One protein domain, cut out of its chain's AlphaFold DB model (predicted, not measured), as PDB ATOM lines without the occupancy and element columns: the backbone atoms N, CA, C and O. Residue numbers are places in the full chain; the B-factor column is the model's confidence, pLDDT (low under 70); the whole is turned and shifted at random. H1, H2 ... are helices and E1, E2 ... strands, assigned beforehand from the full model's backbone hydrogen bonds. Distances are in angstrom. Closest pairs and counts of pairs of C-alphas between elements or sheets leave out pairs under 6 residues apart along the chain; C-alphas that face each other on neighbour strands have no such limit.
ATOM      1  N   CYS A 193      -9.833  34.168 -30.437       92.25
ATOM      2  CA  CYS A 193     -11.277  34.413 -30.537       92.25
ATOM      3  C   CYS A 193     -11.610  35.477 -31.589       92.25
ATOM      4  O   CYS A 193     -10.773  36.313 -31.935       92.25
ATOM      5  N   LYS A 194     -12.853  35.480 -32.093       90.69
ATOM      6  CA  LYS A 194     -13.296  36.483 -33.082       90.69
ATOM      7  C   LYS A 194     -13.060  37.925 -32.613       90.69
ATOM      8  O   LYS A 194     -12.596  38.746 -33.394       90.69
ATOM      9  N   ASN A 195     -13.367  38.223 -31.354       91.94
ATOM     10  CA  ASN A 195     -13.259  39.584 -30.825       91.94
ATOM     11  C   ASN A 195     -11.804  40.061 -30.775       91.94
ATOM     12  O   ASN A 195     -11.527  41.198 -31.139       91.94
ATOM     13  N   GLU A 196     -10.878  39.188 -30.379       91.06
ATOM     14  CA  GLU A 196      -9.454  39.521 -30.328       91.06
ATOM     15  C   GLU A 196      -8.858  39.662 -31.732       91.06
ATOM     16  O   GLU A 196      -8.116  40.603 -31.992       91.06
ATOM     17  N   ALA A 197      -9.254  38.796 -32.671       89.00
ATOM     18  CA  ALA A 197      -8.877  38.945 -34.075       89.00
ATOM     19  C   ALA A 197      -9.347  40.291 -34.650       89.00
ATOM     20  O   ALA A 197      -8.582  40.965 -35.335       89.00
ATOM     21  N   ASN A 198     -10.582  40.695 -34.336       90.31
ATOM     22  CA  ASN A 198     -11.102  41.982 -34.772       90.31
ATOM     23  C   ASN A 198     -10.317  43.147 -34.154       90.31
ATOM     24  O   ASN A 198      -9.899  44.046 -34.870       90.31
ATOM     25  N   ARG A 199     -10.029  43.083 -32.849       90.81
ATOM     26  CA  ARG A 199      -9.249  44.105 -32.138       90.81
ATOM     27  C   ARG A 199      -7.846  44.289 -32.719       90.81
ATOM     28  O   ARG A 199      -7.350  45.412 -32.763       90.81
ATOM     29  N   ILE A 200      -7.192  43.204 -33.142       86.31
ATOM     30  CA  ILE A 200      -5.896  43.282 -33.828       86.31
ATOM     31  C   ILE A 200      -6.068  44.035 -35.152       86.31
ATOM     32  O   ILE A 200      -5.378  45.020 -35.382       86.31
ATOM     33  N   LEU A 201      -7.031  43.624 -35.980       83.25
ATOM     34  CA  LEU A 201      -7.271  44.203 -37.307       83.25
ATOM     35  C   LEU A 201      -7.740  45.667 -37.284       83.25
ATOM     36  O   LEU A 201      -7.430  46.408 -38.215       83.25
ATOM     37  N   ASP A 202      -8.438  46.097 -36.231       86.31
ATOM     38  CA  ASP A 202      -8.860  47.493 -36.041       86.31
ATOM     39  C   ASP A 202      -7.663  48.454 -35.938       86.31
ATOM     40  O   ASP A 202      -7.781  49.634 -36.266       86.31
ATOM     41  N   ASN A 203      -6.504  47.959 -35.490       82.69
ATOM     42  CA  ASN A 203      -5.279  48.747 -35.343       82.69
ATOM     43  C   ASN A 203      -4.332  48.629 -36.549       82.69
ATOM     44  O   ASN A 203      -3.256  49.225 -36.544       82.69
ATOM     45  N   GLU A 204      -4.719  47.866 -37.571       80.31
ATOM     46  CA  GLU A 204      -3.880  47.554 -38.726       80.31
ATOM     47  C   GLU A 204      -4.266  48.361 -39.972       80.31
ATOM     48  O   GLU A 204      -5.326  48.984 -40.073       80.31
ATOM     49  N   LEU A 205      -3.376  48.348 -40.968       76.69
ATOM     50  CA  LEU A 205      -3.630  48.986 -42.259       76.69
ATOM     51  C   LEU A 205      -4.766  48.286 -43.026       76.69
ATOM     52  O   LEU A 205      -5.010  47.085 -42.898       76.69
ATOM     53  N   LYS A 206      -5.436  49.039 -43.907       78.56
ATOM     54  CA  LYS A 206      -6.453  48.486 -44.815       78.56
ATOM     55  C   LYS A 206      -5.852  47.371 -45.676       78.56
ATOM     56  O   LYS A 206      -4.740  47.505 -46.182       78.56
ATOM     57  N   GLY A 207      -6.605  46.290 -45.855       72.25
ATOM     58  CA  GLY A 207      -6.167  45.106 -46.596       72.25
ATOM     59  C   GLY A 207      -5.342  44.109 -45.779       72.25
ATOM     60  O   GLY A 207      -5.082  43.014 -46.276       72.25
ATOM     61  N   VAL A 208      -4.968  44.425 -44.531       77.06
ATOM     62  CA  VAL A 208      -4.371  43.435 -43.628       77.06
ATOM     63  C   VAL A 208      -5.421  42.388 -43.267       77.06
ATOM     64  O   VAL A 208      -6.586  42.696 -43.004       77.06
ATOM     65  N   CYS A 209      -4.992  41.132 -43.277       83.62
ATOM     66  CA  CYS A 209      -5.796  39.986 -42.893       83.62
ATOM     67  C   CYS A 209      -5.007  39.091 -41.943       83.62
ATOM     68  O   CYS A 209      -3.782  39.177 -41.865       83.62
ATOM     69  N   LEU A 210      -5.701  38.185 -41.264       87.56
ATOM     70  CA  LEU A 210      -5.066  37.126 -40.487       87.56
ATOM     71  C   LEU A 210      -5.773  35.797 -40.716       87.56
ATOM     72  O   LEU A 210      -6.947  35.764 -41.072       87.56
ATOM     73  N   VAL A 211      -5.069  34.690 -40.493       88.69
ATOM     74  CA  VAL A 211      -5.623  33.340 -40.664       88.69
ATOM     75  C   VAL A 211      -5.885  32.719 -39.295       88.69
ATOM     76  O   VAL A 211      -4.957  32.529 -38.504       88.69
ATOM     77  N   ARG A 212      -7.148  32.374 -39.020       93.38
ATOM     78  CA  ARG A 212      -7.583  31.768 -37.751       93.38
ATOM     79  C   ARG A 212      -8.503  30.567 -37.964       93.38
ATOM     80  O   ARG A 212      -9.091  30.398 -39.033       93.38
ATOM     81  N   PHE A 213      -8.672  29.754 -36.927       94.25
ATOM     82  CA  PHE A 213      -9.644  28.664 -36.930       94.25
ATOM     83  C   PHE A 213     -11.056  29.158 -36.612       94.25
ATOM     84  O   PHE A 213     -11.265  30.003 -35.743       94.25
ATOM     85  N   SER A 214     -12.044  28.593 -37.302       91.12
ATOM     86  CA  SER A 214     -13.453  28.863 -37.041       91.12
ATOM     87  C   SER A 214     -13.887  28.215 -35.731       91.12
ATOM     88  O   SER A 214     -13.812  26.999 -35.575       91.12
ATOM     89  N   GLU A 215     -14.434  29.012 -34.821       89.06
ATOM     90  CA  GLU A 215     -15.058  28.524 -33.582       89.06
ATOM     91  C   GLU A 215     -16.417  27.846 -33.838       89.06
ATOM     92  O   GLU A 215     -16.899  27.069 -33.017       89.06
ATOM     93  N   GLN A 216     -17.040  28.115 -34.992       87.06
ATOM     94  CA  GLN A 216     -18.356  27.572 -35.349       87.06
ATOM     95  C   GLN A 216     -18.276  26.226 -36.071       87.06
ATOM     96  O   GLN A 216     -19.161  25.384 -35.910       87.06
ATOM     97  N   LYS A 217     -17.244  26.023 -36.895       88.12
ATOM     98  CA  LYS A 217     -17.078  24.809 -37.697       88.12
ATOM     99  C   LYS A 217     -15.694  24.198 -37.447       88.12
ATOM    100  O   LYS A 217     -14.708  24.770 -37.912       88.12
ATOM    101  N   PRO A 218     -15.606  23.027 -36.791       87.94
ATOM    102  CA  PRO A 218     -14.327  22.366 -36.560       87.94
ATOM    103  C   PRO A 218     -13.552  22.112 -37.849       87.94
ATOM    104  O   PRO A 218     -14.128  21.744 -38.877       87.94
ATOM    105  N   GLY A 219     -12.245  22.365 -37.782       87.88
ATOM    106  CA  GLY A 219     -11.330  22.222 -38.908       87.88
ATOM    107  C   GLY A 219     -11.536  23.237 -40.039       87.88
ATOM    108  O   GLY A 219     -10.847  23.134 -41.050       87.88
ATOM    109  N   ALA A 220     -12.457  24.201 -39.923       89.19
ATOM    110  CA  ALA A 220     -12.593  25.274 -40.903       89.19
ATOM    111  C   ALA A 220     -11.685  26.459 -40.558       89.19
ATOM    112  O   ALA A 220     -11.484  26.787 -39.390       89.19
ATOM    113  N   ILE A 221     -11.188  27.130 -41.593       89.44
ATOM    114  CA  ILE A 221     -10.369  28.338 -41.490       89.44
ATOM    115  C   ILE A 221     -11.216  29.548 -41.883       89.44
ATOM    116  O   ILE A 221     -12.022  29.468 -42.814       89.44
ATOM    117  N   THR A 222     -11.031  30.659 -41.176       89.75
ATOM    118  CA  THR A 222     -11.588  31.970 -41.526       89.75
ATOM    119  C   THR A 222     -10.457  32.976 -41.678       89.75
ATOM    120  O   THR A 222      -9.445  32.897 -40.976       89.75
ATOM    121  N   ILE A 223     -10.639  33.923 -42.596       88.81
ATOM    122  CA  ILE A 223      -9.667  34.978 -42.877       88.81
ATOM    123  C   ILE A 223     -10.400  36.319 -42.772       88.81
ATOM    124  O   ILE A 223     -10.952  36.782 -43.775       88.81
ATOM    125  N   PRO A 224     -10.502  36.900 -41.565       86.44
ATOM    126  CA  PRO A 224     -10.987  38.262 -41.415       86.44
ATOM    127  C   PRO A 224      -9.965  39.252 -41.980       86.44
ATOM    128  O   PRO A 224      -8.752  39.032 -41.885       86.44
ATOM    129  N   TYR A 225     -10.465  40.339 -42.560       82.88
ATOM    130  CA  TYR A 225      -9.645  41.429 -43.084       82.88
ATOM    131  C   TYR A 225     -10.321  42.786 -42.892       82.88
ATOM    132  O   TYR A 225     -11.551  42.869 -42.818       82.88
ATOM    133  N   THR A 226      -9.512  43.846 -42.856       79.94
ATOM    134  CA  THR A 226      -9.988  45.236 -42.802       79.94
ATOM    135  C   THR A 226     -10.246  45.745 -44.218       79.94
ATOM    136  O   THR A 226      -9.313  45.885 -45.013       79.94
ATOM    137  N   ASN A 227     -11.510  46.017 -44.559       76.06
ATOM    138  CA  ASN A 227     -11.887  46.469 -45.899       76.06
ATOM    139  C   ASN A 227     -11.578  47.963 -46.144       76.06
ATOM    140  O   ASN A 227     -11.101  48.693 -45.270       76.06
ATOM    141  N   SER A 228     -11.861  48.434 -47.362       74.25
ATOM    142  CA  SER A 228     -11.661  49.825 -47.797       74.25
ATOM    143  C   SER A 228     -12.394  50.851 -46.914       74.25
ATOM    144  O   SER A 228     -11.912  51.978 -46.742       74.25
ATOM    145  N   TYR A 229     -13.487  50.434 -46.274       71.69
ATOM    146  CA  TYR A 229     -14.343  51.216 -45.380       71.69
ATOM    147  C   TYR A 229     -14.065  50.981 -43.889       71.69
ATOM    148  O   TYR A 229     -14.886  51.359 -43.059       71.69
ATOM    149  N   THR A 230     -12.932  50.366 -43.528       71.88
ATOM    150  CA  THR A 230     -12.546  50.049 -42.135       71.88
ATOM    151  C   THR A 230     -13.494  49.093 -41.396       71.88
ATOM    152  O   THR A 230     -13.408  48.960 -40.183       71.88
ATOM    153  N   TYR A 231     -14.367  48.381 -42.114       77.56
ATOM    154  CA  TYR A 231     -15.152  47.291 -41.540       77.56
ATOM    155  C   TYR A 231     -14.391  45.973 -41.647       77.56
ATOM    156  O   TYR A 231     -13.781  45.667 -42.677       77.56
ATOM    157  N   ILE A 232     -14.486  45.168 -40.592       80.12
ATOM    158  CA  ILE A 232     -13.904  43.830 -40.563       80.12
ATOM    159  C   ILE A 232     -14.934  42.822 -41.050       80.12
ATOM    160  O   ILE A 232     -16.022  42.697 -40.481       80.12
ATOM    161  N   GLN A 233     -14.568  42.071 -42.085       82.44
ATOM    162  CA  GLN A 233     -15.401  41.008 -42.633       82.44
ATOM    163  C   GLN A 233     -14.578  39.758 -42.948       82.44
ATOM    164  O   GLN A 233     -13.387  39.837 -43.241       82.44
ATOM    165  N   ASP A 234     -15.221  38.594 -42.866       82.81
ATOM    166  CA  ASP A 234     -14.601  37.321 -43.233       82.81
ATOM    167  C   ASP A 234     -14.588  37.167 -44.758       82.81
ATOM    168  O   ASP A 234     -15.600  37.401 -45.425       82.81
ATOM    169  N   LEU A 235     -13.461  36.715 -45.316       79.75
ATOM    170  CA  LEU A 235     -13.392  36.409 -46.740       79.75
ATOM    171  C   LEU A 235     -14.407  35.327 -47.146       79.75
ATOM    172  O   LEU A 235     -14.540  34.304 -46.460       79.75
ATOM    173  N   PRO A 236     -15.073  35.483 -48.307       76.06
ATOM    174  CA  PRO A 236     -15.897  34.426 -48.871       76.06
ATOM    175  C   PRO A 236     -15.098  33.138 -49.077       76.06
ATOM    176  O   PRO A 236     -13.928  33.159 -49.462       76.06
ATOM    177  N   LYS A 237     -15.754  31.985 -48.905       70.69
ATOM    178  CA  LYS A 237     -15.107  30.663 -49.017       70.69
ATOM    179  C   LYS A 237     -14.360  30.455 -50.338       70.69
ATOM    180  O   LYS A 237     -13.316  29.812 -50.337       70.69
ATOM    181  N   PHE A 238     -14.881  30.982 -51.448       68.81
ATOM    182  CA  PHE A 238     -14.233  30.852 -52.755       68.81
ATOM    183  C   PHE A 238     -12.917  31.645 -52.829       68.81
ATOM    184  O   PHE A 238     -11.951  31.144 -53.397       68.81
ATOM    185  N   CYS A 239     -12.838  32.820 -52.188       69.75
ATOM    186  CA  CYS A 239     -11.602  33.600 -52.086       69.75
ATOM    187  C   CYS A 239     -10.551  32.868 -51.251       69.75
ATOM    188  O   CYS A 239      -9.382  32.850 -51.615       69.75
ATOM    189  N   ILE A 240     -10.966  32.226 -50.153       68.81
ATOM    190  CA  ILE A 240     -10.058  31.446 -49.301       68.81
ATOM    191  C   ILE A 240      -9.434  30.299 -50.103       68.81
ATOM    192  O   ILE A 240      -8.223  30.107 -50.048       68.81
ATOM    193  N   LEU A 241     -10.238  29.566 -50.881       67.06
ATOM    194  CA  LEU A 241      -9.734  28.497 -51.746       67.06
ATOM    195  C   LEU A 241      -8.744  29.033 -52.783       67.06
ATOM    196  O   LEU A 241      -7.667  28.467 -52.925       67.06
ATOM    197  N   ALA A 242      -9.069  30.146 -53.446       64.12
ATOM    198  CA  ALA A 242      -8.175  30.770 -54.417       64.12
ATOM    199  C   ALA A 242      -6.837  31.187 -53.785       64.12
ATOM    200  O   ALA A 242      -5.786  30.875 -54.333       64.12
ATOM    201  N   ILE A 243      -6.858  31.815 -52.604       67.62
ATOM    202  CA  ILE A 243      -5.639  32.207 -51.883       67.62
ATOM    203  C   ILE A 243      -4.799  30.983 -51.530       67.62
ATOM    204  O   ILE A 243      -3.600  30.983 -51.790       67.62
ATOM    205  N   LEU A 244      -5.408  29.938 -50.964       66.56
ATOM    206  CA  LEU A 244      -4.681  28.727 -50.584       66.56
ATOM    207  C   LEU A 244      -4.051  28.043 -51.806       66.56
ATOM    208  O   LEU A 244      -2.876  27.691 -51.751       66.56
ATOM    209  N   MET A 245      -4.774  27.972 -52.927       65.69
ATOM    210  CA  MET A 245      -4.241  27.449 -54.190       65.69
ATOM    211  C   MET A 245      -3.106  28.318 -54.748       65.69
ATOM    212  O   MET A 245      -2.111  27.796 -55.243       65.69
ATOM    213  N   CYS A 246      -3.211  29.646 -54.658       63.06
ATOM    214  CA  CYS A 246      -2.129  30.543 -55.061       63.06
ATOM    215  C   CYS A 246      -0.896  30.392 -54.160       63.06
ATOM    216  O   CYS A 246       0.224  30.476 -54.654       63.06
ATOM    217  N   MET A 247      -1.071  30.137 -52.861       61.44
ATOM    218  CA  MET A 247       0.052  29.872 -51.959       61.44
ATOM    219  C   MET A 247       0.763  28.559 -52.297       61.44
ATOM    220  O   MET A 247       1.992  28.517 -52.221       61.44
ATOM    221  N   ASP A 248       0.026  27.529 -52.729       55.59
ATOM    222  CA  ASP A 248       0.619  26.296 -53.263       55.59
ATOM    223  C   ASP A 248       1.508  26.603 -54.485       55.59
ATOM    224  O   ASP A 248       2.642  26.137 -54.561       55.59
ATOM    225  N   TRP A 249       1.035  27.450 -55.410       48.72
ATOM    226  CA  TRP A 249       1.791  27.871 -56.601       48.72
ATOM    227  C   TRP A 249       3.025  28.721 -56.272       48.72
ATOM    228  O   TRP A 249       4.105  28.474 -56.804       48.72
ATOM    229  N   ILE A 250       2.900  29.697 -55.369       46.31
ATOM    230  CA  ILE A 250       4.024  30.552 -54.949       46.31
ATOM    231  C   ILE A 250       5.116  29.713 -54.269       46.31
ATOM    232  O   ILE A 250       6.302  29.958 -54.486       46.31
ATOM    233  N   ASN A 251       4.741  28.698 -53.484       44.06
ATOM    234  CA  ASN A 251       5.701  27.776 -52.873       44.06
ATOM    235  C   ASN A 251       6.460  26.916 -53.903       44.06
ATOM    236  O   ASN A 251       7.572  26.486 -53.601       44.06
ATOM    237  N   ILE A 252       5.900  26.682 -55.097       45.44
ATOM    238  CA  ILE A 252       6.550  25.927 -56.183       45.44
ATOM    239  C   ILE A 252       7.592  26.786 -56.925       45.44
ATOM    240  O   ILE A 252       8.639  26.265 -57.300       45.44
ATOM    241  N   ASP A 253       7.344  28.088 -57.101       37.03
ATOM    242  CA  ASP A 253       8.173  28.967 -57.950       37.03
ATOM    243  C   ASP A 253       9.291  29.732 -57.202       37.03
ATOM    244  O   ASP A 253      10.190  30.312 -57.817       37.03
ATOM    245  N   MET A 254       9.280  29.763 -55.864       38.22
ATOM    246  CA  MET A 254      10.233  30.581 -55.097       38.22
ATOM    247  C   MET A 254      11.541  29.843 -54.753       38.22
ATOM    248  O   MET A 254      11.609  29.018 -53.843       38.22
ATOM    249  N   SER A 255      12.620  30.226 -55.450       35.06
ATOM    250  CA  SER A 255      14.020  29.871 -55.147       35.06
ATOM    251  C   SER A 255      14.494  30.418 -53.776       35.06
ATOM    252  O   SER A 255      13.929  31.402 -53.292       35.06
ATOM    253  N   THR A 263       6.161  39.046 -48.731       39.91
ATOM    254  CA  THR A 263       5.754  38.920 -50.137       39.91
ATOM    255  C   THR A 263       4.386  38.250 -50.282       39.91
ATOM    256  O   THR A 263       3.583  38.684 -51.101       39.91
ATOM    257  N   VAL A 264       4.075  37.254 -49.446       43.03
ATOM    258  CA  VAL A 264       2.799  36.517 -49.503       43.03
ATOM    259  C   VAL A 264       1.622  37.399 -49.063       43.03
ATOM    260  O   VAL A 264       0.602  37.446 -49.746       43.03
ATOM    261  N   MET A 265       1.788  38.179 -47.987       42.81
ATOM    262  CA  MET A 265       0.784  39.165 -47.556       42.81
ATOM    263  C   MET A 265       0.587  40.275 -48.602       42.81
ATOM    264  O   MET A 265      -0.548  40.633 -48.908       42.81
ATOM    265  N   LYS A 266       1.669  40.778 -49.218       37.91
ATOM    266  CA  LYS A 266       1.577  41.777 -50.300       37.91
ATOM    267  C   LYS A 266       0.902  41.231 -51.563       37.91
ATOM    268  O   LYS A 266       0.162  41.970 -52.203       37.91
ATOM    269  N   MET A 267       1.104  39.957 -51.913       39.88
ATOM    270  CA  MET A 267       0.417  39.336 -53.054       39.88
ATOM    271  C   MET A 267      -1.077  39.140 -52.807       39.88
ATOM    272  O   MET A 267      -1.852  39.323 -53.738       39.88
ATOM    273  N   ILE A 268      -1.499  38.823 -51.578       48.28
ATOM    274  CA  ILE A 268      -2.926  38.772 -51.229       48.28
ATOM    275  C   ILE A 268      -3.565  40.151 -51.429       48.28
ATOM    276  O   ILE A 268      -4.594  40.252 -52.094       48.28
ATOM    277  N   VAL A 269      -2.924  41.216 -50.931       41.91
ATOM    278  CA  VAL A 269      -3.386  42.602 -51.131       41.91
ATOM    279  C   VAL A 269      -3.480  42.939 -52.624       41.91
ATOM    280  O   VAL A 269      -4.498  43.462 -53.067       41.91
ATOM    281  N   HIS A 270      -2.482  42.557 -53.428       39.06
ATOM    282  CA  HIS A 270      -2.490  42.829 -54.866       39.06
ATOM    283  C   HIS A 270      -3.514  41.978 -55.642       39.06
ATOM    284  O   HIS A 270      -4.145  42.464 -56.576       39.06
ATOM    285  N   PHE A 271      -3.753  40.727 -55.232       41.88
ATOM    286  CA  PHE A 271      -4.838  39.905 -55.776       41.88
ATOM    287  C   PHE A 271      -6.204  40.531 -55.471       41.88
ATOM    288  O   PHE A 271      -7.086  40.500 -56.325       41.88
ATOM    289  N   PHE A 272      -6.385  41.159 -54.304       46.41
ATOM    290  CA  PHE A 272      -7.605  41.906 -53.973       46.41
ATOM    291  C   PHE A 272      -7.761  43.205 -54.771       46.41
ATOM    292  O   PHE A 272      -8.868  43.519 -55.205       46.41
ATOM    293  N   GLU A 273      -6.669  43.917 -55.051       44.03
ATOM    294  CA  GLU A 273      -6.684  45.072 -55.959       44.03
ATOM    295  C   GLU A 273      -7.038  44.670 -57.404       44.03
ATOM    296  O   GLU A 273      -7.758  45.394 -58.094       44.03
ATOM    297  N   LEU A 274      -6.577  43.495 -57.855       38.31
ATOM    298  CA  LEU A 274      -6.793  42.976 -59.212       38.31
ATOM    299  C   LEU A 274      -8.141  42.258 -59.395       38.31
ATOM    300  O   LEU A 274      -8.706  42.304 -60.487       38.31
ATOM    301  N   SER A 275      -8.680  41.621 -58.349       42.69
ATOM    302  CA  SER A 275      -9.980  40.921 -58.388       42.69
ATOM    303  C   SER A 275     -11.193  41.855 -58.301       42.69
ATOM    304  O   SER A 275     -12.325  41.406 -58.468       42.69
TER     305      SER A 275
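This is residues 193 to 255 and 263 to 275 of the 283 residues of an uncharacterized protein of Trichoplax adhaerens (UniProt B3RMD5). Helix H1 packs on the small hairpin E1 and E2, and H2 and H3 cross loosely beside this part. The printed part has 76 residues, three named helices and two named strands, in the order H1 E1 E2 H2 H3, and is mostly helix, with one antiparallel sheet, E1 - E2. It is compact, radius of gyration of the C-alphas 12.9 A, spanning 37 by 29 by 21 A.

H1, residues 194 to 202, and E1, residues 224 to 226, have their closest C-alphas, Leu 201 and Thr 226, 6.2 A apart. E1 and E2, residues 232 to 234, form an antiparallel hairpin; N 225 and O 233, 3.0 A apart, are within hydrogen-bond range. H2, residues 237 to 253, and H3, residues 263 to 274, are close but not clearly touching, closest C-alphas Ile 243 and Ile 268, 7.1 A, at a steep tilt of 50 degrees, opposite ways. Every O i to N i+4 pair in H1, H2 and H3 is within hydrogen-bond range.

H1 begins at C-alpha 194 (-13.296, 36.483, -33.082). H2 is 25.0 A long; H3, 16.0 A, ends at C-alpha 274 (-6.793, 42.976, -59.212).

Residues 256 to 262 are not printed; C-alphas 255 and 263 are 13.2 A apart. The link H1 to E1 is long, 21 residues. Residues 238 to 255 and 263 to 275 have pLDDT under 70.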